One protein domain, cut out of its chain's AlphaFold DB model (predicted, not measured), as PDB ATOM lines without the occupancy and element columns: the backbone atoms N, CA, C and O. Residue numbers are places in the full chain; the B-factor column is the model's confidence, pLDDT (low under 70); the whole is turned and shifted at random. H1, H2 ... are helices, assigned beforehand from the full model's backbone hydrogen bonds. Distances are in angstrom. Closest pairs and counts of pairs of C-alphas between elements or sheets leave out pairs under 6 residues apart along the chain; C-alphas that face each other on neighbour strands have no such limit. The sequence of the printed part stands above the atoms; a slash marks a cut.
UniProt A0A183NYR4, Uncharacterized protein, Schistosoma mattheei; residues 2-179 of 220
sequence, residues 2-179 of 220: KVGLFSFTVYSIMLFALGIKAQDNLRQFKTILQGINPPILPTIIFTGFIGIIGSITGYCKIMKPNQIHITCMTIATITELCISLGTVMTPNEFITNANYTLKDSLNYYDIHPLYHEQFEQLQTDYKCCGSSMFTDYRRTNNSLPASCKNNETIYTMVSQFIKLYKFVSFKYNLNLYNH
ATOM      1  N   LYS A   2      33.444  46.222 -42.634       56.31
ATOM      2  CA  LYS A   2      32.113  45.743 -43.093       56.31
ATOM      3  C   LYS A   2      31.539  44.542 -42.305       56.31
ATOM      4  O   LYS A   2      30.365  44.552 -41.967       56.31
ATOM      5  N   VAL A   3      32.370  43.556 -41.951       58.34
ATOM      6  CA  VAL A   3      31.949  42.338 -41.212       58.34
ATOM      7  C   VAL A   3      31.485  42.639 -39.776       58.34
ATOM      8  O   VAL A   3      30.549  42.021 -39.271       58.34
ATOM      9  N   GLY A   4      32.098  43.636 -39.126       63.84
ATOM     10  CA  GLY A   4      31.717  44.055 -37.774       63.84
ATOM     11  C   GLY A   4      30.361  44.762 -37.734       63.84
ATOM     12  O   GLY A   4      29.579  44.522 -36.820       63.84
ATOM     13  N   LEU A   5      30.049  45.569 -38.757       68.31
ATOM     14  CA  LEU A   5      28.782  46.304 -38.839       68.31
ATOM     15  C   LEU A   5      27.583  45.354 -38.984       68.31
ATOM     16  O   LEU A   5      26.581  45.520 -38.300       68.31
ATOM     17  N   PHE A   6      27.717  44.322 -39.823       69.81
ATOM     18  CA  PHE A   6      26.680  43.306 -40.014       69.81
ATOM     19  C   PHE A   6      26.388  42.527 -38.724       69.81
ATOM     20  O   PHE A   6      25.230  42.356 -38.348       69.81
ATOM     21  N   SER A   7      27.439  42.125 -38.005       73.88
ATOM     22  CA  SER A   7      27.305  41.414 -36.726       73.88
ATOM     23  C   SER A   7      26.593  42.268 -35.670       73.88
ATOM     24  O   SER A   7      25.730  41.770 -34.947       73.88
ATOM     25  N   PHE A   8      26.901  43.569 -35.621       72.69
ATOM     26  CA  PHE A   8      26.248  44.518 -34.717       72.69
ATOM     27  C   PHE A   8      24.761  44.714 -35.049       72.69
ATOM     28  O   PHE A   8      23.927  44.670 -34.149       72.69
ATOM     29  N   THR A   9      24.399  44.830 -36.333       78.44
ATOM     30  CA  THR A   9      22.991  44.951 -36.753       78.44
ATOM     31  C   THR A   9      22.161  43.741 -36.329       78.44
ATOM     32  O   THR A   9      21.074  43.903 -35.771       78.44
ATOM     33  N   VAL A  10      22.676  42.525 -36.552       82.88
ATOM     34  CA  VAL A  10      21.986  41.289 -36.148       82.88
ATOM     35  C   VAL A  10      21.785  41.263 -34.632       82.88
ATOM     36  O   VAL A  10      20.696  40.940 -34.162       82.88
ATOM     37  N   TYR A  11      22.797  41.668 -33.864       78.75
ATOM     38  CA  TYR A  11      22.700  41.754 -32.410       78.75
ATOM     39  C   TYR A  11      21.635  42.762 -31.942       78.75
ATOM     40  O   TYR A  11      20.803  42.414 -31.104       78.75
ATOM     41  N   SER A  12      21.592  43.974 -32.510       80.25
ATOM     42  CA  SER A  12      20.592  44.989 -32.144       80.25
ATOM     43  C   SER A  12      19.157  44.546 -32.449       80.25
ATOM     44  O   SER A  12      18.263  44.775 -31.635       80.25
ATOM     45  N   ILE A  13      18.936  43.860 -33.578       84.44
ATOM     46  CA  ILE A  13      17.623  43.292 -33.932       84.44
ATOM     47  C   ILE A  13      17.220  42.201 -32.934       84.44
ATOM     48  O   ILE A  13      16.081  42.187 -32.467       84.44
ATOM     49  N   MET A  14      18.151  41.315 -32.564       82.31
ATOM     50  CA  MET A  14      17.893  40.267 -31.571       82.31
ATOM     51  C   MET A  14      17.560  40.855 -30.198       82.31
ATOM     52  O   MET A  14      16.603  40.408 -29.567       82.31
ATOM     53  N   LEU A  15      18.290  41.882 -29.747       76.31
ATOM     54  CA  LEU A  15      17.988  42.579 -28.492       76.31
ATOM     55  C   LEU A  15      16.605  43.229 -28.513       76.31
ATOM     56  O   LEU A  15      15.850  43.091 -27.552       76.31
ATOM     57  N   PHE A  16      16.254  43.897 -29.611       82.19
ATOM     58  CA  PHE A  16      14.951  44.533 -29.769       82.19
ATOM     59  C   PHE A  16      13.808  43.504 -29.734       82.19
ATOM     60  O   PHE A  16      12.854  43.665 -28.973       82.19
ATOM     61  N   ALA A  17      13.941  42.404 -30.481       80.50
ATOM     62  CA  ALA A  17      12.947  41.331 -30.515       80.50
ATOM     63  C   ALA A  17      12.785  40.633 -29.152       80.50
ATOM     64  O   ALA A  17      11.662  40.379 -28.711       80.50
ATOM     65  N   LEU A  18      13.894  40.357 -28.456       73.62
ATOM     66  CA  LEU A  18      13.865  39.791 -27.106       73.62
ATOM     67  C   LEU A  18      13.242  40.761 -26.097       73.62
ATOM     68  O   LEU A  18      12.486  40.321 -25.232       73.62
ATOM     69  N   GLY A  19      13.520  42.061 -26.222       73.25
ATOM     70  CA  GLY A  19      12.928  43.105 -25.391       73.25
ATOM     71  C   GLY A  19      11.406  43.162 -25.523       73.25
ATOM     72  O   GLY A  19      10.712  43.125 -24.507       73.25
ATOM     73  N   ILE A  20      10.886  43.165 -26.759       79.69
ATOM     74  CA  ILE A  20       9.437  43.142 -27.026       79.69
ATOM     75  C   ILE A  20       8.807  41.869 -26.461       79.69
ATOM     76  O   ILE A  20       7.862  41.948 -25.680       79.69
ATOM     77  N   LYS A  21       9.370  40.696 -26.777       75.56
ATOM     78  CA  LYS A  21       8.831  39.417 -26.297       75.56
ATOM     79  C   LYS A  21       8.803  39.343 -24.767       75.56
ATOM     80  O   LYS A  21       7.839  38.856 -24.183       75.56
ATOM     81  N   ALA A  22       9.848  39.837 -24.107       68.69
ATOM     82  CA  ALA A  22       9.902  39.878 -22.651       68.69
ATOM     83  C   ALA A  22       8.878  40.863 -22.063       68.69
ATOM     84  O   ALA A  22       8.293  40.577 -21.018       68.69
ATOM     85  N   GLN A  23       8.627  41.991 -22.733       73.50
ATOM     86  CA  GLN A  23       7.589  42.938 -22.330       73.50
ATOM     87  C   GLN A  23       6.183  42.345 -22.477       73.50
ATOM     88  O   GLN A  23       5.370  42.509 -21.565       73.50
ATOM     89  N   ASP A  24       5.899  41.647 -23.575       76.38
ATOM     90  CA  ASP A  24       4.597  41.016 -23.807       76.38
ATOM     91  C   ASP A  24       4.316  39.916 -22.783       76.38
ATOM     92  O   ASP A  24       3.255  39.921 -22.156       76.38
ATOM     93  N   ASN A  25       5.300  39.050 -22.517       70.69
ATOM     94  CA  ASN A  25       5.198  38.043 -21.460       70.69
ATOM     95  C   ASN A  25       4.931  38.688 -20.092       70.69
ATOM     96  O   ASN A  25       4.151  38.167 -19.304       70.69
ATOM     97  N   LEU A  26       5.550  39.834 -19.797       71.50
ATOM     98  CA  LEU A  26       5.358  40.492 -18.509       71.50
ATOM     99  C   LEU A  26       3.989  41.163 -18.373       71.50
ATOM    100  O   LEU A  26       3.406  41.173 -17.289       71.50
ATOM    101  N   ARG A  27       3.448  41.691 -19.475       74.00
ATOM    102  CA  ARG A  27       2.097  42.264 -19.502       74.00
ATOM    103  C   ARG A  27       1.025  41.239 -19.138       74.00
ATOM    104  O   ARG A  27       0.032  41.631 -18.530       74.00
ATOM    105  N   GLN A  28       1.232  39.960 -19.456       74.44
ATOM    106  CA  GLN A  28       0.300  38.883 -19.098       74.44
ATOM    107  C   GLN A  28       0.167  38.704 -17.576       74.44
ATOM    108  O   GLN A  28      -0.908  38.366 -17.095       74.44
ATOM    109  N   PHE A  29       1.209  39.039 -16.808       74.94
ATOM    110  CA  PHE A  29       1.244  38.926 -15.344       74.94
ATOM    111  C   PHE A  29       1.016  40.262 -14.616       74.94
ATOM    112  O   PHE A  29       1.339  40.401 -13.436       74.94
ATOM    113  N   LYS A  30       0.478  41.280 -15.304       77.94
ATOM    114  CA  LYS A  30       0.333  42.641 -14.756       77.94
ATOM    115  C   LYS A  30      -0.460  42.685 -13.443       77.94
ATOM    116  O   LYS A  30      -0.162  43.531 -12.601       77.94
ATOM    117  N   THR A  31      -1.449  41.808 -13.279       76.56
ATOM    118  CA  THR A  31      -2.333  41.785 -12.105       76.56
ATOM    119  C   THR A  31      -1.576  41.310 -10.868       76.56
ATOM    120  O   THR A  31      -1.567  42.014  -9.863       76.56
ATOM    121  N   ILE A  32      -0.858  40.186 -10.965       73.69
ATOM    122  CA  ILE A  32      -0.053  39.646  -9.855       73.69
ATOM    123  C   ILE A  32       1.220  40.460  -9.565       73.69
ATOM    124  O   ILE A  32       1.780  40.363  -8.476       73.69
ATOM    125  N   LEU A  33       1.695  41.261 -10.527       71.50
ATOM    126  CA  LEU A  33       2.824  42.181 -10.351       71.50
ATOM    127  C   LEU A  33       2.393  43.612  -9.989       71.50
ATOM    128  O   LEU A  33       3.254  44.488  -9.931       71.50
ATOM    129  N   GLN A  34       1.096  43.876  -9.777       74.50
ATOM    130  CA  GLN A  34       0.539  45.214  -9.495       74.50
ATOM    131  C   GLN A  34       1.082  46.319 -10.434       74.50
ATOM    132  O   GLN A  34       1.202  47.483 -10.060       74.50
ATOM    133  N   GLY A  35       1.428  45.965 -11.677       66.44
ATOM    134  CA  GLY A  35       1.994  46.893 -12.662       66.44
ATOM    135  C   GLY A  35       3.464  47.290 -12.469       66.44
ATOM    136  O   GLY A  35       3.913  48.223 -13.136       66.44
ATOM    137  N   ILE A  36       4.227  46.607 -11.609       65.75
ATOM    138  CA  ILE A  36       5.668  46.844 -11.464       65.75
ATOM    139  C   ILE A  36       6.391  46.333 -12.716       65.75
ATOM    140  O   ILE A  36       6.549  45.130 -12.925       65.75
ATOM    141  N   ASN A  37       6.891  47.262 -13.527       65.44
ATOM    142  CA  ASN A  37       7.707  46.941 -14.691       65.44
ATOM    143  C   ASN A  37       9.199  47.110 -14.353       65.44
ATOM    144  O   ASN A  37       9.593  48.177 -13.877       65.44
ATOM    145  N   PRO A  38      10.059  46.112 -14.627       66.75
ATOM    146  CA  PRO A  38      11.487  46.243 -14.418       66.75
ATOM    147  C   PRO A  38      12.048  47.335 -15.329       66.75
ATOM    148  O   PRO A  38      11.799  47.303 -16.540       66.75
ATOM    149  N   PRO A  39      12.882  48.243 -14.795       63.25
ATOM    150  CA  PRO A  39      13.458  49.335 -15.575       63.25
ATOM    151  C   PRO A  39      14.370  48.834 -16.703       63.25
ATOM    152  O   PRO A  39      14.584  49.543 -17.676       63.25
ATOM    153  N   ILE A  40      14.855  47.588 -16.635       66.00
ATOM    154  CA  ILE A  40      15.739  47.015 -17.657       66.00
ATOM    155  C   ILE A  40      15.040  46.730 -18.995       66.00
ATOM    156  O   ILE A  40      15.688  46.772 -20.038       66.00
ATOM    157  N   LEU A  41      13.733  46.448 -18.999       69.94
ATOM    158  CA  LEU A  41      12.999  46.138 -20.231       69.94
ATOM    159  C   LEU A  41      12.907  47.330 -21.196       69.94
ATOM    160  O   LEU A  41      13.336  47.176 -22.342       69.94
ATOM    161  N   PRO A  42      12.420  48.521 -20.784       73.06
ATOM    162  CA  PRO A  42      12.400  49.680 -21.676       73.06
ATOM    163  C   PRO A  42      13.812  50.072 -22.127       73.06
ATOM    164  O   PRO A  42      14.005  50.484 -23.268       73.06
ATOM    165  N   THR A  43      14.816  49.866 -21.275       71.75
ATOM    166  CA  THR A  43      16.223  50.097 -21.601       71.75
ATOM    167  C   THR A  43      16.748  49.169 -22.707       71.75
ATOM    168  O   THR A  43      17.393  49.643 -23.644       71.75
ATOM    169  N   ILE A  44      16.462  47.862 -22.655       72.25
ATOM    170  CA  ILE A  44      16.868  46.904 -23.705       72.25
ATOM    171  C   ILE A  44      16.199  47.241 -25.047       72.25
ATOM    172  O   ILE A  44      16.842  47.198 -26.094       72.25
ATOM    173  N   ILE A  45      14.922  47.631 -25.028       82.50
ATOM    174  CA  ILE A  45      14.197  48.024 -26.246       82.50
ATOM    175  C   ILE A  45      14.809  49.298 -26.846       82.50
ATOM    176  O   ILE A  45      15.084  49.355 -28.047       82.50
ATOM    177  N   PHE A  46      15.076  50.303 -26.009       82.50
ATOM    178  CA  PHE A  46      15.640  51.578 -26.446       82.50
ATOM    179  C   PHE A  46      17.058  51.430 -27.013       82.50
ATOM    180  O   PHE A  46      17.374  51.992 -28.061       82.50
ATOM    181  N   THR A  47      17.902  50.621 -26.369       78.00
ATOM    182  CA  THR A  47      19.252  50.317 -26.875       78.00
ATOM    183  C   THR A  47      19.226  49.564 -28.198       78.00
ATOM    184  O   THR A  47      19.950  49.945 -29.118       78.00
ATOM    185  N   GLY A  48      18.364  48.549 -28.339       80.94
ATOM    186  CA  GLY A  48      18.179  47.838 -29.605       80.94
ATOM    187  C   GLY A  48      17.789  48.785 -30.745       80.94
ATOM    188  O   GLY A  48      18.371  48.727 -31.828       80.94
ATOM    189  N   PHE A  49      16.880  49.725 -30.480       84.81
ATOM    190  CA  PHE A  49      16.451  50.726 -31.459       84.81
ATOM    191  C   PHE A  49      17.581  51.689 -31.868       84.81
ATOM    192  O   PHE A  49      17.809  51.902 -33.063       84.81
ATOM    193  N   ILE A  50      18.348  52.215 -30.905       82.31
ATOM    194  CA  ILE A  50      19.524  53.056 -31.191       82.31
ATOM    195  C   ILE A  50      20.570  52.281 -32.000       82.31
ATOM    196  O   ILE A  50      21.130  52.831 -32.948       82.31
ATOM    197  N   GLY A  51      20.812  51.005 -31.683       80.56
ATOM    198  CA  GLY A  51      21.769  50.165 -32.409       80.56
ATOM    199  C   GLY A  51      21.391  49.935 -33.878       80.56
ATOM    200  O   GLY A  51      22.256  49.952 -34.762       80.56
ATOM    201  N   ILE A  52      20.092  49.822 -34.177       85.00
ATOM    202  CA  ILE A  52      19.587  49.752 -35.557       85.00
ATOM    203  C   ILE A  52      19.853  51.075 -36.295       85.00
ATOM    204  O   ILE A  52      20.401  51.061 -37.400       85.00
ATOM    205  N   ILE A  53      19.556  52.225 -35.677       83.81
ATOM    206  CA  ILE A  53      19.841  53.550 -36.262       83.81
ATOM    207  C   ILE A  53      21.354  53.738 -36.483       83.81
ATOM    208  O   ILE A  53      21.789  54.178 -37.552       83.81
ATOM    209  N   GLY A  54      22.175  53.348 -35.506       78.81
ATOM    210  CA  GLY A  54      23.637  53.377 -35.593       78.81
ATOM    211  C   GLY A  54      24.180  52.515 -36.733       78.81
ATOM    212  O   GLY A  54      25.082  52.936 -37.461       78.81
ATOM    213  N   SER A  55      23.570  51.352 -36.965       79.25
ATOM    214  CA  SER A  55      23.909  50.475 -38.088       79.25
ATOM    215  C   SER A  55      23.604  51.129 -39.437       79.25
ATOM    216  O   SER A  55      24.470  51.161 -40.314       79.25
ATOM    217  N   ILE A  56      22.407  51.705 -39.600       80.81
ATOM    218  CA  ILE A  56      21.988  52.376 -40.844       80.81
ATOM    219  C   ILE A  56      22.917  53.558 -41.153       80.81
ATOM    220  O   ILE A  56      23.434  53.672 -42.266       80.81
ATOM    221  N   THR A  57      23.207  54.399 -40.155       79.81
ATOM    222  CA  THR A  57      24.149  55.521 -40.321       79.81
ATOM    223  C   THR A  57      25.572  55.051 -40.646       79.81
ATOM    224  O   THR A  57      26.287  55.733 -41.385       79.81
ATOM    225  N   GLY A  58      25.975  53.871 -40.162       74.56
ATOM    226  CA  GLY A  58      27.263  53.252 -40.476       74.56
ATOM    227  C   GLY A  58      27.380  52.797 -41.922       74.56
ATOM    228  O   GLY A  58      28.393  53.078 -42.568       74.56
ATOM    229  N   TYR A  59      26.333  52.177 -42.470       77.50
ATOM    230  CA  TYR A  59      26.276  51.844 -43.896       77.50
ATOM    231  C   TYR A  59      26.305  53.109 -44.766       77.50
ATOM    232  O   TYR A  59      27.055  53.158 -45.744       77.50
ATOM    233  N   CYS A  60      25.584  54.166 -44.370       72.81
ATOM    234  CA  CYS A  60      25.604  55.455 -45.069       72.81
ATOM    235  C   CYS A  60      26.998  56.108 -45.081       72.81
ATOM    236  O   CYS A  60      27.395  56.669 -46.104       72.81
ATOM    237  N   LYS A  61      27.777  55.995 -43.993       68.19
ATOM    238  CA  LYS A  61      29.139  56.557 -43.917       68.19
ATOM    239  C   LYS A  61      30.118  55.906 -44.902       68.19
ATOM    240  O   LYS A  61      31.023  56.574 -45.392       68.19
ATOM    241  N   ILE A  62      29.947  54.615 -45.199       68.50
ATOM    242  CA  ILE A  62      30.787  53.898 -46.177       68.50
ATOM    243  C   ILE A  62      30.563  54.447 -47.596       68.50
ATOM    244  O   ILE A  62      31.482  54.420 -48.409       68.50
ATOM    245  N   MET A  63      29.360  54.957 -47.881       63.78
ATOM    246  CA  MET A  63      28.995  55.534 -49.179       63.78
ATOM    247  C   MET A  63      29.372  57.020 -49.292       63.78
ATOM    248  O   MET A  63      29.809  57.453 -50.356       63.78
ATOM    249  N   LYS A  64      29.217  57.809 -48.217       69.50
ATOM    250  CA  LYS A  64      29.638  59.221 -48.153       69.50
ATOM    251  C   LYS A  64      30.164  59.574 -46.755       69.50
ATOM    252  O   LYS A  64      29.473  59.298 -45.771       69.50
ATOM    253  N   PRO A  65      31.345  60.206 -46.631       63.88
ATOM    254  CA  PRO A  65      31.941  60.505 -45.333       63.88
ATOM    255  C   PRO A  65      31.167  61.615 -44.601       63.88
ATOM    256  O   PRO A  65      31.422  62.797 -44.795       63.88
ATOM    257  N   ASN A  66      30.246  61.223 -43.714       64.06
ATOM    258  CA  ASN A  66      29.518  62.119 -42.809       64.06
ATOM    259  C   ASN A  66      29.905  61.845 -41.338       64.06
ATOM    260  O   ASN A  66      30.086  60.691 -40.937       64.06
ATOM    261  N   GLN A  67      29.991  62.896 -40.510       65.50
ATOM    262  CA  GLN A  67      30.412  62.816 -39.092       65.50
ATOM    263  C   GLN A  67      29.357  62.193 -38.151       65.50
ATOM    264  O   GLN A  67      29.685  61.735 -37.059       65.50
ATOM    265  N   ILE A  68      28.098  62.104 -38.593       68.00
ATOM    266  CA  ILE A  68      26.934  61.674 -37.792       68.00
ATOM    267  C   ILE A  68      27.096  60.260 -37.202       68.00
ATOM    268  O   ILE A  68      26.666  59.999 -36.080       68.00
ATOM    269  N   HIS A  69      27.752  59.342 -37.921       67.88
ATOM    270  CA  HIS A  69      27.938  57.966 -37.448       67.88
ATOM    271  C   HIS A  69      28.888  57.871 -36.242       67.88
ATOM    272  O   HIS A  69      28.659  57.049 -35.361       67.88
ATOM    273  N   ILE A  70      29.927  58.718 -36.172       70.00
ATOM    274  CA  ILE A  70      30.859  58.717 -35.030       70.00
ATOM    275  C   ILE A  70      30.102  59.142 -33.771       70.00
ATOM    276  O   ILE A  70      30.163  58.449 -32.762       70.00
ATOM    277  N   THR A  71      29.302  60.207 -33.861       68.81
ATOM    278  CA  THR A  71      28.469  60.685 -32.751       68.81
ATOM    279  C   THR A  71      27.463  59.628 -32.284       68.81
ATOM    280  O   THR A  71      27.294  59.436 -31.083       68.81
ATOM    281  N   CYS A  72      26.829  58.898 -33.208       65.12
ATOM    282  CA  CYS A  72      25.870  57.844 -32.864       65.12
ATOM    283  C   CYS A  72      26.535  56.653 -32.148       65.12
ATOM    284  O   CYS A  72      26.012  56.183 -31.137       65.12
ATOM    285  N   MET A  73      27.713  56.218 -32.611       69.81
ATOM    286  CA  MET A  73      28.485  55.155 -31.954       69.81
ATOM    287  C   MET A  73      28.935  55.571 -30.548       69.81
ATOM    288  O   MET A  73      28.806  54.784 -29.614       69.81
ATOM    289  N   THR A  74      29.383  56.817 -30.368       70.25
ATOM    290  CA  THR A  74      29.772  57.335 -29.048       70.25
ATOM    291  C   THR A  74      28.586  57.359 -28.082       70.25
ATOM    292  O   THR A  74      28.706  56.886 -26.952       70.25
ATOM    293  N   ILE A  75      27.414  57.831 -28.520       71.50
ATOM    294  CA  ILE A  75      26.201  57.828 -27.687       71.50
ATOM    295  C   ILE A  75      25.801  56.397 -27.311       71.50
ATOM    296  O   ILE A  75      25.507  56.152 -26.145       71.50
ATOM    297  N   ALA A  76      25.841  55.449 -28.253       68.25
ATOM    298  CA  ALA A  76      25.541  54.043 -27.975       68.25
ATOM    299  C   ALA A  76      26.500  53.441 -26.932       68.25
ATOM    300  O   ALA A  76      26.060  52.766 -26.008       68.25
ATOM    301  N   THR A  77      27.799  53.743 -27.012       68.50
ATOM    302  CA  THR A  77      28.765  53.258 -26.010       68.50
ATOM    303  C   THR A  77      28.561  53.884 -24.629       68.50
ATOM    304  O   THR A  77      28.701  53.199 -23.617       68.50
ATOM    305  N   ILE A  78      28.186  55.167 -24.562       72.88
ATOM    306  CA  ILE A  78      27.899  55.844 -23.291       72.88
ATOM    307  C   ILE A  78      26.623  55.273 -22.668       72.88
ATOM    308  O   ILE A  78      26.604  55.004 -21.470       72.88
ATOM    309  N   THR A  79      25.571  55.041 -23.458       68.00
ATOM    310  CA  THR A  79      24.337  54.443 -22.935       68.00
ATOM    311  C   THR A  79      24.574  53.013 -22.469       68.00
ATOM    312  O   THR A  79      24.158  52.681 -21.362       68.00
ATOM    313  N   GLU A  80      25.303  52.188 -23.224       64.88
ATOM    314  CA  GLU A  80      25.684  50.837 -22.792       64.88
ATOM    315  C   GLU A  80      26.465  50.856 -21.469       64.88
ATOM    316  O   GLU A  80      26.167  50.063 -20.570       64.88
ATOM    317  N   LEU A  81      27.388  51.809 -21.294       67.31
ATOM    318  CA  LEU A  81      28.131  51.996 -20.046       67.31
ATOM    319  C   LEU A  81      27.209  52.401 -18.882       67.31
ATOM    320  O   LEU A  81      27.273  51.800 -17.806       67.31
ATOM    321  N   CYS A  82      26.324  53.381 -19.087       65.56
ATOM    322  CA  CYS A  82      25.366  53.832 -18.074       65.56
ATOM    323  C   CYS A  82      24.412  52.709 -17.646       65.56
ATOM    324  O   CYS A  82      24.115  52.565 -16.460       65.56
ATOM    325  N   ILE A  83      23.960  51.887 -18.593       65.19
ATOM    326  CA  ILE A  83      23.084  50.743 -18.324       65.19
ATOM    327  C   ILE A  83      23.839  49.689 -17.530       65.19
ATOM    328  O   ILE A  83      23.338  49.205 -16.516       65.19
ATOM    329  N   SER A  84      25.067  49.381 -17.941       61.59
ATOM    330  CA  SER A  84      25.916  48.427 -17.237       61.59
ATOM    331  C   SER A  84      26.128  48.838 -15.776       61.59
ATOM    332  O   SER A  84      25.963  48.010 -14.883       61.59
ATOM    333  N   LEU A  85      26.389  50.122 -15.507       61.38
ATOM    334  CA  LEU A  85      26.515  50.647 -14.142       61.38
ATOM    335  C   LEU A  85      25.183  50.609 -13.373       61.38
ATOM    336  O   LEU A  85      25.143  50.153 -12.230       61.38
ATOM    337  N   GLY A  86      24.077  51.009 -14.005       57.72
ATOM    338  CA  GLY A  86      22.747  50.983 -13.389       57.72
ATOM    339  C   GLY A  86      22.302  49.575 -12.983       57.72
ATOM    340  O   GLY A  86      21.733  49.392 -11.907       57.72
ATOM    341  N   THR A  87      22.618  48.556 -13.789       58.34
ATOM    342  CA  THR A  87      22.280  47.153 -13.479       58.34
ATOM    343  C   THR A  87      23.055  46.559 -12.303       58.34
ATOM    344  O   THR A  87      22.578  45.594 -11.707       58.34
ATOM    345  N   VAL A  88      24.217  47.118 -11.949       57.44
ATOM    346  CA  VAL A  88      24.986  46.725 -10.753       57.44
ATOM    347  C   VAL A  88      24.343  47.304  -9.491       57.44
ATOM    348  O   VAL A  88      24.318  46.651  -8.451       57.44
ATOM    349  N   MET A  89      23.809  48.525  -9.582       53.50
ATOM    350  CA  MET A  89      23.335  49.291  -8.424       53.50
ATOM    351  C   MET A  89      21.864  49.035  -8.068       53.50
ATOM    352  O   MET A  89      21.482  49.162  -6.910       53.50
ATOM    353  N   THR A  90      21.038  48.634  -9.038       55.97
ATOM    354  CA  THR A  90      19.577  48.478  -8.871       55.97
ATOM    355  C   THR A  90      19.009  47.065  -8.618       55.97
ATOM    356  O   THR A  90      17.798  46.969  -8.402       55.97
ATOM    357  N   PRO A  91      19.767  45.943  -8.606       56.81
ATOM    358  CA  PRO A  91      19.145  44.618  -8.662       56.81
ATOM    359  C   PRO A  91      18.342  44.266  -7.402       56.81
ATOM    360  O   PRO A  91      17.410  43.470  -7.484       56.81
ATOM    361  N   ASN A  92      18.649  44.859  -6.247       62.47
ATOM    362  CA  ASN A  92      18.003  44.483  -4.990       62.47
ATOM    363  C   ASN A  92      16.607  45.097  -4.817       62.47
ATOM    364  O   ASN A  92      15.736  44.445  -4.248       62.47
ATOM    365  N   GLU A  93      16.365  46.305  -5.322       69.19
ATOM    366  CA  GLU A  93      15.100  47.016  -5.093       69.19
ATOM    367  C   GLU A  93      13.963  46.430  -5.939       69.19
ATOM    368  O   GLU A  93      12.915  46.072  -5.405       69.19
ATOM    369  N   PHE A  94      14.202  46.209  -7.238       68.69
ATOM    370  CA  PHE A  94      13.207  45.584  -8.114       68.69
ATOM    371  C   PHE A  94      12.838  44.173  -7.640       68.69
ATOM    372  O   PHE A  94      11.660  43.833  -7.581       68.69
ATOM    373  N   ILE A  95      13.833  43.358  -7.270       70.44
ATOM    374  CA  ILE A  95      13.590  41.990  -6.791       70.44
ATOM    375  C   ILE A  95      12.805  42.009  -5.474       70.44
ATOM    376  O   ILE A  95      11.891  41.206  -5.299       70.44
ATOM    377  N   THR A  96      13.125  42.931  -4.564       75.31
ATOM    378  CA  THR A  96      12.418  43.054  -3.279       75.31
ATOM    379  C   THR A  96      10.969  43.480  -3.485       75.31
ATOM    380  O   THR A  96      10.073  42.837  -2.939       75.31
ATOM    381  N   ASN A  97      10.718  44.486  -4.327       75.31
ATOM    382  CA  ASN A  97       9.361  44.951  -4.619       75.31
ATOM    383  C   ASN A  97       8.545  43.889  -5.362       75.31
ATOM    384  O   ASN A  97       7.402  43.635  -4.993       75.31
ATOM    385  N   ALA A  98       9.136  43.211  -6.351       73.94
ATOM    386  CA  ALA A  98       8.471  42.117  -7.054       73.94
ATOM    387  C   ALA A  98       8.094  40.976  -6.095       73.94
ATOM    388  O   ALA A  98       6.966  40.491  -6.136       73.94
ATOM    389  N   ASN A  99       8.998  40.582  -5.191       78.25
ATOM    390  CA  ASN A  99       8.712  39.561  -4.180       78.25
ATOM    391  C   ASN A  99       7.612  39.999  -3.207       78.25
ATOM    392  O   ASN A  99       6.747  39.191  -2.868       78.25
ATOM    393  N   TYR A 100       7.641  41.257  -2.760       81.06
ATOM    394  CA  TYR A 100       6.621  41.821  -1.880       81.06
ATOM    395  C   TYR A 100       5.239  41.776  -2.540       81.06
ATOM    396  O   TYR A 100       4.309  41.202  -1.981       81.06
ATOM    397  N   THR A 101       5.131  42.290  -3.761       81.81
ATOM    398  CA  THR A 101       3.878  42.332  -4.516       81.81
ATOM    399  C   THR A 101       3.362  40.944  -4.892       81.81
ATOM    400  O   THR A 101       2.163  40.687  -4.791       81.81
ATOM    401  N   LEU A 102       4.247  40.014  -5.261       79.88
ATOM    402  CA  LEU A 102       3.865  38.619  -5.486       79.88
ATOM    403  C   LEU A 102       3.326  37.982  -4.204       79.88
ATOM    404  O   LEU A 102       2.335  37.261  -4.245       79.88
ATOM    405  N   LYS A 103       3.961  38.250  -3.056       83.06
ATOM    406  CA  LYS A 103       3.499  37.744  -1.760       83.06
ATOM    407  C   LYS A 103       2.142  38.330  -1.373       83.06
ATOM    408  O   LYS A 103       1.295  37.590  -0.891       83.06
ATOM    409  N   ASP A 104       1.938  39.623  -1.593       84.56
ATOM    410  CA  ASP A 104       0.658  40.288  -1.340       84.56
ATOM    411  C   ASP A 104      -0.455  39.727  -2.241       84.56
ATOM    412  O   ASP A 104      -1.540  39.385  -1.776       84.56
ATOM    413  N   SER A 105      -0.141  39.498  -3.518       84.38
ATOM    414  CA  SER A 105      -1.062  38.919  -4.502       84.38
ATOM    415  C   SER A 105      -1.491  37.483  -4.173       84.38
ATOM    416  O   SER A 105      -2.573  37.068  -4.586       84.38
ATOM    417  N   LEU A 106      -0.698  36.723  -3.403       84.69
ATOM    418  CA  LEU A 106      -1.091  35.384  -2.939       84.69
ATOM    419  C   LEU A 106      -2.299  35.415  -1.995       84.69
ATOM    420  O   LEU A 106      -3.049  34.442  -1.959       84.69
ATOM    421  N   ASN A 107      -2.540  36.516  -1.275       85.56
ATOM    422  CA  ASN A 107      -3.725  36.646  -0.413       85.56
ATOM    423  C   ASN A 107      -5.036  36.623  -1.218       85.56
ATOM    424  O   ASN A 107      -6.091  36.290  -0.688       85.56
ATOM    425  N   TYR A 108      -4.963  36.953  -2.507       85.19
ATOM    426  CA  TYR A 108      -6.098  37.005  -3.426       85.19
ATOM    427  C   TYR A 108      -6.200  35.767  -4.321       85.19
ATOM    428  O   TYR A 108      -7.119  35.679  -5.135       85.19
ATOM    429  N   TYR A 109      -5.278  34.811  -4.170       82.38
ATOM    430  CA  TYR A 109      -5.166  33.632  -5.026       82.38
ATOM    431  C   TYR A 109      -6.439  32.772  -5.027       82.38
ATOM    432  O   TYR A 109      -6.951  32.464  -6.098       82.38
ATOM    433  N   ASP A 110      -6.983  32.451  -3.849       81.06
ATOM    434  CA  ASP A 110      -8.201  31.630  -3.715       81.06
ATOM    435  C   ASP A 110      -9.499  32.448  -3.882       81.06
ATOM    436  O   ASP A 110     -10.585  31.889  -4.024       81.06
ATOM    437  N   ILE A 111      -9.399  33.783  -3.874       84.81
ATOM    438  CA  ILE A 111     -10.549  34.703  -3.890       84.81
ATOM    439  C   ILE A 111     -10.882  35.146  -5.318       84.81
ATOM    440  O   ILE A 111     -12.053  35.275  -5.677       84.81
ATOM    441  N   HIS A 112      -9.861  35.398  -6.144       86.00
ATOM    442  CA  HIS A 112     -10.034  35.966  -7.476       86.00
ATOM    443  C   HIS A 112      -9.527  35.018  -8.574       86.00
ATOM    444  O   HIS A 112      -8.325  34.752  -8.643       86.00
ATOM    445  N   PRO A 113     -10.392  34.598  -9.522       85.06
ATOM    446  CA  PRO A 113     -10.021  33.629 -10.560       85.06
ATOM    447  C   PRO A 113      -8.893  34.130 -11.472       85.06
ATOM    448  O   PRO A 113      -8.075  33.342 -11.929       85.06
ATOM    449  N   LEU A 114      -8.791  35.448 -11.680       86.94
ATOM    450  CA  LEU A 114      -7.715  36.056 -12.469       86.94
ATOM    451  C   LEU A 114      -6.338  35.912 -11.800       86.94
ATOM    452  O   LEU A 114      -5.335  35.726 -12.485       86.94
ATOM    453  N   TYR A 115      -6.280  36.007 -10.467       82.81
ATOM    454  CA  TYR A 115      -5.039  35.789  -9.722       82.81
ATOM    455  C   TYR A 115      -4.668  34.309  -9.771       82.81
ATOM    456  O   TYR A 115      -3.515  33.986 -10.048       82.81
ATOM    457  N   HIS A 116      -5.651  33.424  -9.577       85.06
ATOM    458  CA  HIS A 116      -5.470  31.982  -9.696       85.06
ATOM    459  C   HIS A 116      -4.860  31.590 -11.052       85.06
ATOM    460  O   HIS A 116      -3.800  30.969 -11.091       85.06
ATOM    461  N   GLU A 117      -5.467  32.027 -12.160       86.88
ATOM    462  CA  GLU A 117      -5.011  31.711 -13.518       86.88
ATOM    463  C   GLU A 117      -3.591  32.231 -13.797       86.88
ATOM    464  O   GLU A 117      -2.745  31.482 -14.288       86.88
ATOM    465  N   GLN A 118      -3.292  33.486 -13.438       82.94
ATOM    466  CA  GLN A 118      -1.958  34.059 -13.658       82.94
ATOM    467  C   GLN A 118      -0.879  33.354 -12.829       82.94
ATOM    468  O   GLN A 118       0.239  33.169 -13.317       82.94
ATOM    469  N   PHE A 119      -1.185  32.941 -11.596       82.12
ATOM    470  CA  PHE A 119      -0.255  32.154 -10.788       82.12
ATOM    471  C   PHE A 119      -0.058  30.742 -11.358       82.12
ATOM    472  O   PHE A 119       1.089  30.311 -11.460       82.12
ATOM    473  N   GLU A 120      -1.119  30.053 -11.789       85.81
ATOM    474  CA  GLU A 120      -1.020  28.727 -12.425       85.81
ATOM    475  C   GLU A 120      -0.174  28.773 -13.709       85.81
ATOM    476  O   GLU A 120       0.707  27.929 -13.906       85.81
ATOM    477  N   GLN A 121      -0.388  29.784 -14.560       81.75
ATOM    478  CA  GLN A 121       0.400  30.009 -15.778       81.75
ATOM    479  C   GLN A 121       1.867  30.291 -15.444       81.75
ATOM    480  O   GLN A 121       2.760  29.619 -15.960       81.75
ATOM    481  N   LEU A 122       2.131  31.215 -14.513       78.06
ATOM    482  CA  LEU A 122       3.490  31.542 -14.079       78.06
ATOM    483  C   LEU A 122       4.228  30.295 -13.561       78.06
ATOM    484  O   LEU A 122       5.395  30.074 -13.884       78.06
ATOM    485  N   GLN A 123       3.555  29.471 -12.762       79.81
ATOM    486  CA  GLN A 123       4.138  28.271 -12.157       79.81
ATOM    487  C   GLN A 123       4.366  27.163 -13.182       79.81
ATOM    488  O   GLN A 123       5.403  26.493 -13.149       79.81
ATOM    489  N   THR A 124       3.459  27.031 -14.146       79.00
ATOM    490  CA  THR A 124       3.558  26.048 -15.228       79.00
ATOM    491  C   THR A 124       4.656  26.398 -16.228       79.00
ATOM    492  O   THR A 124       5.442  25.509 -16.583       79.00
ATOM    493  N   ASP A 125       4.751  27.664 -16.637       75.69
ATOM    494  CA  ASP A 125       5.711  28.144 -17.637       75.69
ATOM    495  C   ASP A 125       7.137  28.174 -17.087       75.69
ATOM    496  O   ASP A 125       8.090  27.783 -17.766       75.69
ATOM    497  N   TYR A 126       7.290  28.603 -15.832       73.56
ATOM    498  CA  TYR A 126       8.595  28.826 -15.209       73.56
ATOM    499  C   TYR A 126       8.979  27.765 -14.173       73.56
ATOM    500  O   TYR A 126      10.028  27.902 -13.541       73.56
ATOM    501  N   LYS A 127       8.176  26.708 -13.993       76.38
ATOM    502  CA  LYS A 127       8.449  25.578 -13.078       76.38
ATOM    503  C   LYS A 127       8.891  26.053 -11.690       76.38
ATOM    504  O   LYS A 127       9.981  25.730 -11.209       76.38
ATOM    505  N   CYS A 128       8.063  26.897 -11.087       78.31
ATOM    506  CA  CYS A 128       8.337  27.578  -9.825       78.31
ATOM    507  C   CYS A 128       7.160  27.485  -8.859       78.31
ATOM    508  O   CYS A 128       6.066  27.122  -9.274       78.31
ATOM    509  N   CYS A 129       7.370  27.849  -7.591       80.69
ATOM    510  CA  CYS A 129       6.289  27.875  -6.611       80.69
ATOM    511  C   CYS A 129       6.434  28.989  -5.571       80.69
ATOM    512  O   CYS A 129       7.481  29.129  -4.934       80.69
ATOM    513  N   GLY A 130       5.341  29.722  -5.355       76.25
ATOM    514  CA  GLY A 130       5.270  30.827  -4.397       76.25
ATOM    515  C   GLY A 130       6.027  32.075  -4.858       76.25
ATOM    516  O   GLY A 130       6.527  32.146  -5.984       76.25
ATOM    517  N   SER A 131       6.102  33.078  -3.980       73.25
ATOM    518  CA  SER A 131       6.863  34.306  -4.243       73.25
ATOM    519  C   SER A 131       8.338  34.138  -3.877       73.25
ATOM    520  O   SER A 131       9.213  34.541  -4.637       73.25
ATOM    521  N   SER A 132       8.625  33.502  -2.742       73.44
ATOM    522  CA  SER A 132       9.976  33.160  -2.285       73.44
ATOM    523  C   SER A 132      10.167  31.649  -2.136       73.44
ATOM    524  O   SER A 132      11.249  31.128  -2.409       73.44
ATOM    525  N   MET A 133       9.134  30.935  -1.688       76.69
ATOM    526  CA  MET A 133       9.184  29.487  -1.502       76.69
ATOM    527  C   MET A 133       7.778  28.883  -1.524       76.69
ATOM    528  O   MET A 133       6.794  29.552  -1.216       76.69
ATOM    529  N   PHE A 134       7.679  27.573  -1.759       76.62
ATOM    530  CA  PHE A 134       6.397  26.857  -1.713       76.62
ATOM    531  C   PHE A 134       5.665  27.001  -0.362       76.62
ATOM    532  O   PHE A 134       4.441  26.929  -0.302       76.62
ATOM    533  N   THR A 135       6.397  27.242   0.735       78.88
ATOM    534  CA  THR A 135       5.811  27.461   2.066       78.88
ATOM    535  C   THR A 135       5.010  28.752   2.176       78.88
ATOM    536  O   THR A 135       4.318  28.932   3.177       78.88
ATOM    537  N   ASP A 136       5.118  29.661   1.207       78.19
ATOM    538  CA  ASP A 136       4.367  30.915   1.229       78.19
ATOM    539  C   ASP A 136       2.861  30.657   1.155       78.19
ATOM    540  O   ASP A 136       2.127  31.283   1.910       78.19
ATOM    541  N   TYR A 137       2.429  29.627   0.417       78.06
ATOM    542  CA  TYR A 137       1.043  29.144   0.430       78.06
ATOM    543  C   TYR A 137       0.588  28.709   1.828       78.06
ATOM    544  O   TYR A 137      -0.480  29.092   2.294       78.06
ATOM    545  N   ARG A 138       1.444  27.992   2.570       74.88
ATOM    546  CA  ARG A 138       1.136  27.564   3.944       74.88
ATOM    547  C   ARG A 138       1.032  28.747   4.909       74.88
ATOM    548  O   ARG A 138       0.259  28.691   5.856       74.88
ATOM    549  N   ARG A 139       1.830  29.800   4.701       69.62
ATOM    550  CA  ARG A 139       1.783  31.025   5.521       69.62
ATOM    551  C   ARG A 139       0.544  31.868   5.234       69.62
ATOM    552  O   ARG A 139       0.103  32.573   6.133       69.62
ATOM    553  N   THR A 140       0.009  31.801   4.017       68.12
ATOM    554  CA  THR A 140      -1.220  32.500   3.620       68.12
ATOM    555  C   THR A 140      -2.481  31.654   3.821       68.12
ATOM    556  O   THR A 140      -3.545  32.072   3.395       68.12
ATOM    557  N   ASN A 141      -2.386  30.494   4.491       72.00
ATOM    558  CA  ASN A 141      -3.467  29.506   4.655       72.00
ATOM    559  C   ASN A 141      -4.042  28.950   3.337       72.00
ATOM    560  O   ASN A 141      -5.092  28.310   3.350       72.00
ATOM    561  N   ASN A 142      -3.334  29.125   2.224       71.19
ATOM    562  CA  ASN A 142      -3.741  28.603   0.929       71.19
ATOM    563  C   ASN A 142      -3.241  27.163   0.769       71.19
ATOM    564  O   ASN A 142      -2.142  26.796   1.211       71.19
ATOM    565  N   SER A 143      -4.031  26.336   0.090       78.12
ATOM    566  CA  SER A 143      -3.584  24.995  -0.292       78.12
ATOM    567  C   SER A 143      -2.487  25.077  -1.361       78.12
ATOM    568  O   SER A 143      -2.432  26.024  -2.143       78.12
ATOM    569  N   LEU A 144      -1.567  24.108  -1.375       81.75
ATOM    570  CA  LEU A 144      -0.501  24.086  -2.377       81.75
ATOM    571  C   LEU A 144      -1.105  23.762  -3.756       81.75
ATOM    572  O   LEU A 144      -1.708  22.691  -3.895       81.75
ATOM    573  N   PRO A 145      -0.914  24.617  -4.775       82.00
ATOM    574  CA  PRO A 145      -1.527  24.393  -6.073       82.00
ATOM    575  C   PRO A 145      -0.950  23.201  -6.830       82.00
ATOM    576  O   PRO A 145       0.183  22.763  -6.603       82.00
ATOM    577  N   ALA A 146      -1.738  22.674  -7.768       82.44
ATOM    578  CA  ALA A 146      -1.323  21.559  -8.612       82.44
ATOM    579  C   ALA A 146      -0.167  21.948  -9.550       82.44
ATOM    580  O   ALA A 146       0.747  21.145  -9.732       82.44
ATOM    581  N   SER A 147      -0.146  23.185 -10.058       81.69
ATOM    582  CA  SER A 147       0.946  23.714 -10.891       81.69
ATOM    583  C   SER A 147       2.299  23.817 -10.166       81.69
ATOM    584  O   SER A 147       3.347  23.822 -10.813       81.69
ATOM    585  N   CYS A 148       2.310  23.811  -8.827       78.62
ATOM    586  CA  CYS A 148       3.522  23.829  -8.001       78.62
ATOM    587  C   CYS A 148       4.226  22.467  -7.862       78.62
ATOM    588  O   CYS A 148       5.290  22.386  -7.233       78.62
ATOM    589  N   LYS A 149       3.662  21.388  -8.409       79.88
ATOM    590  CA  LYS A 149       4.230  20.038  -8.322       79.88
ATOM    591  C   LYS A 149       4.217  19.339  -9.677       79.88
ATOM    592  O   LYS A 149       3.326  19.536 -10.494       79.88
ATOM    593  N   ASN A 150       5.211  18.490  -9.898       77.44
ATOM    594  CA  ASN A 150       5.141  17.415 -10.882       77.44
ATOM    595  C   ASN A 150       4.981  16.080 -10.141       77.44
ATOM    596  O   ASN A 150       5.210  16.043  -8.931       77.44
ATOM    597  N   ASN A 151       4.637  15.000 -10.849       66.19
ATOM    598  CA  ASN A 151       4.317  13.675 -10.291       66.19
ATOM    599  C   ASN A 151       5.321  13.128  -9.248       66.19
ATOM    600  O   ASN A 151       4.943  12.266  -8.463       66.19
ATOM    601  N   GLU A 152       6.556  13.646  -9.187       63.06
ATOM    602  CA  GLU A 152       7.590  13.207  -8.237       63.06
ATOM    603  C   GLU A 152       8.324  14.350  -7.498       63.06
ATOM    604  O   GLU A 152       9.103  14.088  -6.584       63.06
ATOM    605  N   THR A 153       8.094  15.628  -7.841       69.69
ATOM    606  CA  THR A 153       8.875  16.754  -7.282       69.69
ATOM    607  C   THR A 153       8.045  18.019  -7.078       69.69
ATOM    608  O   THR A 153       7.363  18.471  -7.998       69.69
ATOM    609  N   ILE A 154       8.176  18.649  -5.908       71.88
ATOM    610  CA  ILE A 154       7.640  19.992  -5.638       71.88
ATOM    611  C   ILE A 154       8.643  21.028  -6.145       71.88
ATOM    612  O   ILE A 154       9.836  20.942  -5.838       71.88
ATOM    613  N   TYR A 155       8.177  22.034  -6.883       74.19
ATOM    614  CA  TYR A 155       9.032  23.156  -7.247       74.19
ATOM    615  C   TYR A 155       9.331  23.971  -5.985       74.19
ATOM    616  O   TYR A 155       8.457  24.596  -5.399       74.19
ATOM    617  N   THR A 156      10.581  23.958  -5.533       63.25
ATOM    618  CA  THR A 156      11.017  24.717  -4.346       63.25
ATOM    619  C   THR A 156      11.518  26.117  -4.690       63.25
ATOM    620  O   THR A 156      11.765  26.926  -3.799       63.25
ATOM    621  N   MET A 157      11.694  26.397  -5.982       57.84
ATOM    622  CA  MET A 157      12.376  27.580  -6.493       57.84
ATOM    623  C   MET A 157      11.406  28.732  -6.779       57.84
ATOM    624  O   MET A 157      10.321  28.529  -7.325       57.84
ATOM    625  N   VAL A 158      11.880  29.949  -6.505       61.06
ATOM    626  CA  VAL A 158      11.304  31.221  -6.971       61.06
ATOM    627  C   VAL A 158      11.199  31.239  -8.495       61.06
ATOM    628  O   VAL A 158      12.067  30.675  -9.174       61.06
ATOM    629  N   SER A 159      10.166  31.917  -9.013       56.00
ATOM    630  CA  SER A 159       9.923  32.115 -10.446       56.00
ATOM    631  C   SER A 159      11.206  32.302 -11.243       56.00
ATOM    632  O   SER A 159      12.003  33.210 -10.981       56.00
ATOM    633  N   GLN A 160      11.411  31.437 -12.246       52.25
ATOM    634  CA  GLN A 160      12.533  31.565 -13.174       52.25
ATOM    635  C   GLN A 160      12.514  32.913 -13.904       52.25
ATOM    636  O   GLN A 160      13.545  33.312 -14.428       52.25
ATOM    637  N   PHE A 161      11.406  33.654 -13.871       49.16
ATOM    638  CA  PHE A 161      11.321  35.036 -14.324       49.16
ATOM    639  C   PHE A 161      12.266  35.983 -13.550       49.16
ATOM    640  O   PHE A 161      12.992  36.778 -14.150       49.16
ATOM    641  N   ILE A 162      12.370  35.834 -12.223       54.00
ATOM    642  CA  ILE A 162      13.332  36.588 -11.393       54.00
ATOM    643  C   ILE A 162      14.759  36.095 -11.659       54.00
ATOM    644  O   ILE A 162      15.697  36.895 -11.696       54.00
ATOM    645  N   LYS A 163      14.947  34.793 -11.930       51.62
ATOM    646  CA  LYS A 163      16.239  34.277 -12.415       51.62
ATOM    647  C   LYS A 163      16.581  34.786 -13.810       51.62
ATOM    648  O   LYS A 163      17.761  34.976 -14.050       51.62
ATOM    649  N   LEU A 164      15.619  35.035 -14.698       44.72
ATOM    650  CA  LEU A 164      15.840  35.606 -16.025       44.72
ATOM    651  C   LEU A 164      16.287  37.062 -15.891       44.72
ATOM    652  O   LEU A 164      17.285  37.431 -16.494       44.72
ATOM    653  N   TYR A 165      15.646  37.852 -15.023       55.12
ATOM    654  CA  TYR A 165      16.132  39.186 -14.656       55.12
ATOM    655  C   TYR A 165      17.552  39.123 -14.073       55.12
ATOM    656  O   TYR A 165      18.436  39.871 -14.493       55.12
ATOM    657  N   LYS A 166      17.812  38.165 -13.173       48.94
ATOM    658  CA  LYS A 166      19.142  37.933 -12.595       48.94
ATOM    659  C   LYS A 166      20.147  37.421 -13.628       48.94
ATOM    660  O   LYS A 166      21.306  37.764 -13.518       48.94
ATOM    661  N   PHE A 167      19.737  36.650 -14.633       41.31
ATOM    662  CA  PHE A 167      20.580  36.097 -15.696       41.31
ATOM    663  C   PHE A 167      20.900  37.151 -16.752       41.31
ATOM    664  O   PHE A 167      22.045  37.250 -17.173       41.31
ATOM    665  N   VAL A 168      19.919  37.977 -17.128       48.16
ATOM    666  CA  VAL A 168      20.115  39.171 -17.953       48.16
ATOM    667  C   VAL A 168      21.083  40.103 -17.219       48.16
ATOM    668  O   VAL A 168      22.167  40.356 -17.733       48.16
ATOM    669  N   SER A 169      20.790  40.492 -15.973       42.44
ATOM    670  CA  SER A 169      21.681  41.318 -15.139       42.44
ATOM    671  C   SER A 169      23.078  40.694 -14.945       42.44
ATOM    672  O   SER A 169      24.090  41.372 -15.106       42.44
ATOM    673  N   PHE A 170      23.176  39.388 -14.676       38.22
ATOM    674  CA  PHE A 170      24.445  38.681 -14.465       38.22
ATOM    675  C   PHE A 170      25.272  38.566 -15.748       38.22
ATOM    676  O   PHE A 170      26.490  38.713 -15.701       38.22
ATOM    677  N   LYS A 171      24.638  38.358 -16.906       39.81
ATOM    678  CA  LYS A 171      25.330  38.291 -18.200       39.81
ATOM    679  C   LYS A 171      25.888  39.657 -18.621       39.81
ATOM    680  O   LYS A 171      26.975  39.696 -19.192       39.81
ATOM    681  N   TYR A 172      25.220  40.759 -18.268       45.09
ATOM    682  CA  TYR A 172      25.780  42.112 -18.412       45.09
ATOM    683  C   TYR A 172      26.933  42.374 -17.421       45.09
ATOM    684  O   TYR A 172      27.972  42.898 -17.817       45.09
ATOM    685  N   ASN A 173      26.822  41.911 -16.172       36.00
ATOM    686  CA  ASN A 173      27.891  42.018 -15.167       36.00
ATOM    687  C   ASN A 173      29.150  41.189 -15.502       36.00
ATOM    688  O   ASN A 173      30.273  41.630 -15.249       36.00
ATOM    689  N   LEU A 174      29.000  40.004 -16.106       33.72
ATOM    690  CA  LEU A 174      30.136  39.159 -16.496       33.72
ATOM    691  C   LEU A 174      30.962  39.776 -17.642       33.72
ATOM    692  O   LEU A 174      32.174  39.568 -17.702       33.72
ATOM    693  N   ASN A 175      30.331  40.559 -18.524       37.03
ATOM    694  CA  ASN A 175      31.026  41.301 -19.583       37.03
ATOM    695  C   ASN A 175      31.924  42.422 -19.022       37.03
ATOM    696  O   ASN A 175      33.004  42.647 -19.561       37.03
ATOM    697  N   LEU A 176      31.545  43.057 -17.905       33.66
ATOM    698  CA  LEU A 176      32.404  44.010 -17.184       33.66
ATOM    699  C   LEU A 176      33.579  43.314 -16.481       33.66
ATOM    700  O   LEU A 176      34.708  43.800 -16.521       33.66
ATOM    701  N   TYR A 177      33.333  42.158 -15.858       28.20
ATOM    702  CA  TYR A 177      34.375  41.444 -15.114       28.20
ATOM    703  C   TYR A 177      35.433  40.816 -16.041       28.20
ATOM    704  O   TYR A 177      36.622  40.813 -15.718       28.20
ATOM    705  N   ASN A 178      35.032  40.355 -17.231       30.50
ATOM    706  CA  ASN A 178      35.958  39.831 -18.243       30.50
ATOM    707  C   ASN A 178      36.779  40.916 -18.959       30.50
ATOM    708  O   ASN A 178      37.846  40.598 -19.481       30.50
ATOM    709  N   HIS A 179      36.356  42.185 -18.939       38.25
ATOM    710  CA  HIS A 179      37.161  43.284 -19.489       38.25
ATOM    711  C   HIS A 179      38.404  43.595 -18.625       38.25
ATOM    712  O   HIS A 179      39.366  44.176 -19.119       38.25
TER     713      HIS A 179
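Overview. This is residues 2 to 179 of the 220 residues of an uncharacterized protein of Schistosoma mattheei (UniProt A0A183NYR4). The model is a long, loose frame of helices: H1 and H2 form a long helical hairpin, H3 folds back beside H2, and the chain then turns a corner into H4, which runs on to the far end. At that end lie H5, the short H6 and much of the long link of residues 140 to 159, and from there H7 runs back past H4 to the end part of H3, apart from H1 and H2. The printed part has 178 residues with seven named helices, H1 to H7 in that order, and no named strand, and its class is all helix. It is loose, with a radius of gyration of the C-alphas of 20.4 A, and a rod in outline, spanning 68 by 30 by 29 A.

Arrangement. The longest helix, H1, residues 2 to 28, touches H2, residues 40 to 63, at a shallow tilt of 25 degrees, opposite ways; their closest C-alphas, of Ser 12 and Gly 48, are 4.5 A apart. H2 forms a second hairpin with H3, residues 68 to 89: they touch at a shallow tilt of 21 degrees, opposite ways, closest at the C-alphas of Thr 57 and His 69, 5.3 A. H1 and H3 are apart. H3 and H4, residues 91 to 108, meet only through their link. H7, residues 160 to 179, touches residues 84 to 88 of H3 at a steep tilt of 62 degrees, opposite ways, closest at the C-alphas of Thr 87 and Ser 169, 6.1 A. H7 and H4 only just touch, with 3 pairs of C-alphas within 8 A, closest at Ile 95 and Ile 162, 7.1 A; their tilt is shallow, 3 degrees, opposite ways. H4 and H5, residues 113 to 126, touch only at the corner, and only just, with 3 pairs within 8 A; the closest C-alphas, of Tyr 108 and Tyr 115, are 6.5 A apart. H6, residues 135 to 139, is close to H4 but not clearly touching, with the C-alphas of Leu 106 and Tyr 137 7.4 A apart. In H1, H5 and H6 every O i to N i+4 pair is within hydrogen-bond range; in H2 19 of 20 are, in H3 17 of 18, in H4 11 of 14 and in H7 14 of 16.

Along the chain. H1 begins at C-alpha 2, (32.113, 45.743, -43.093), and is 40.4 A long from first to last C-alpha. H2 measures 35.2 A, H3 32.1 A, H7 28.0 A, H4 26.9 A, H5 19.8 A and H6 6.4 A. H4 ends at C-alpha 108, (-6.098, 37.005, -3.426), and H7 ends at C-alpha 179, (37.161, 43.284, -19.489).

Size, cuts and confidence. The two C-alphas farthest apart, of Lys 64 and Asn 141, are 69.0 A apart. The printed part has no cut; the links H1 to H2 and H6 to H7 are long, and in the latter residues 149 to 150 pair antiparallel with residues 153 to 154. The mean pLDDT of the printed part is 70.3, and 72 residues are under 70, among them residues 79 to 94 and 156 to 179; the mean of H7 is 42.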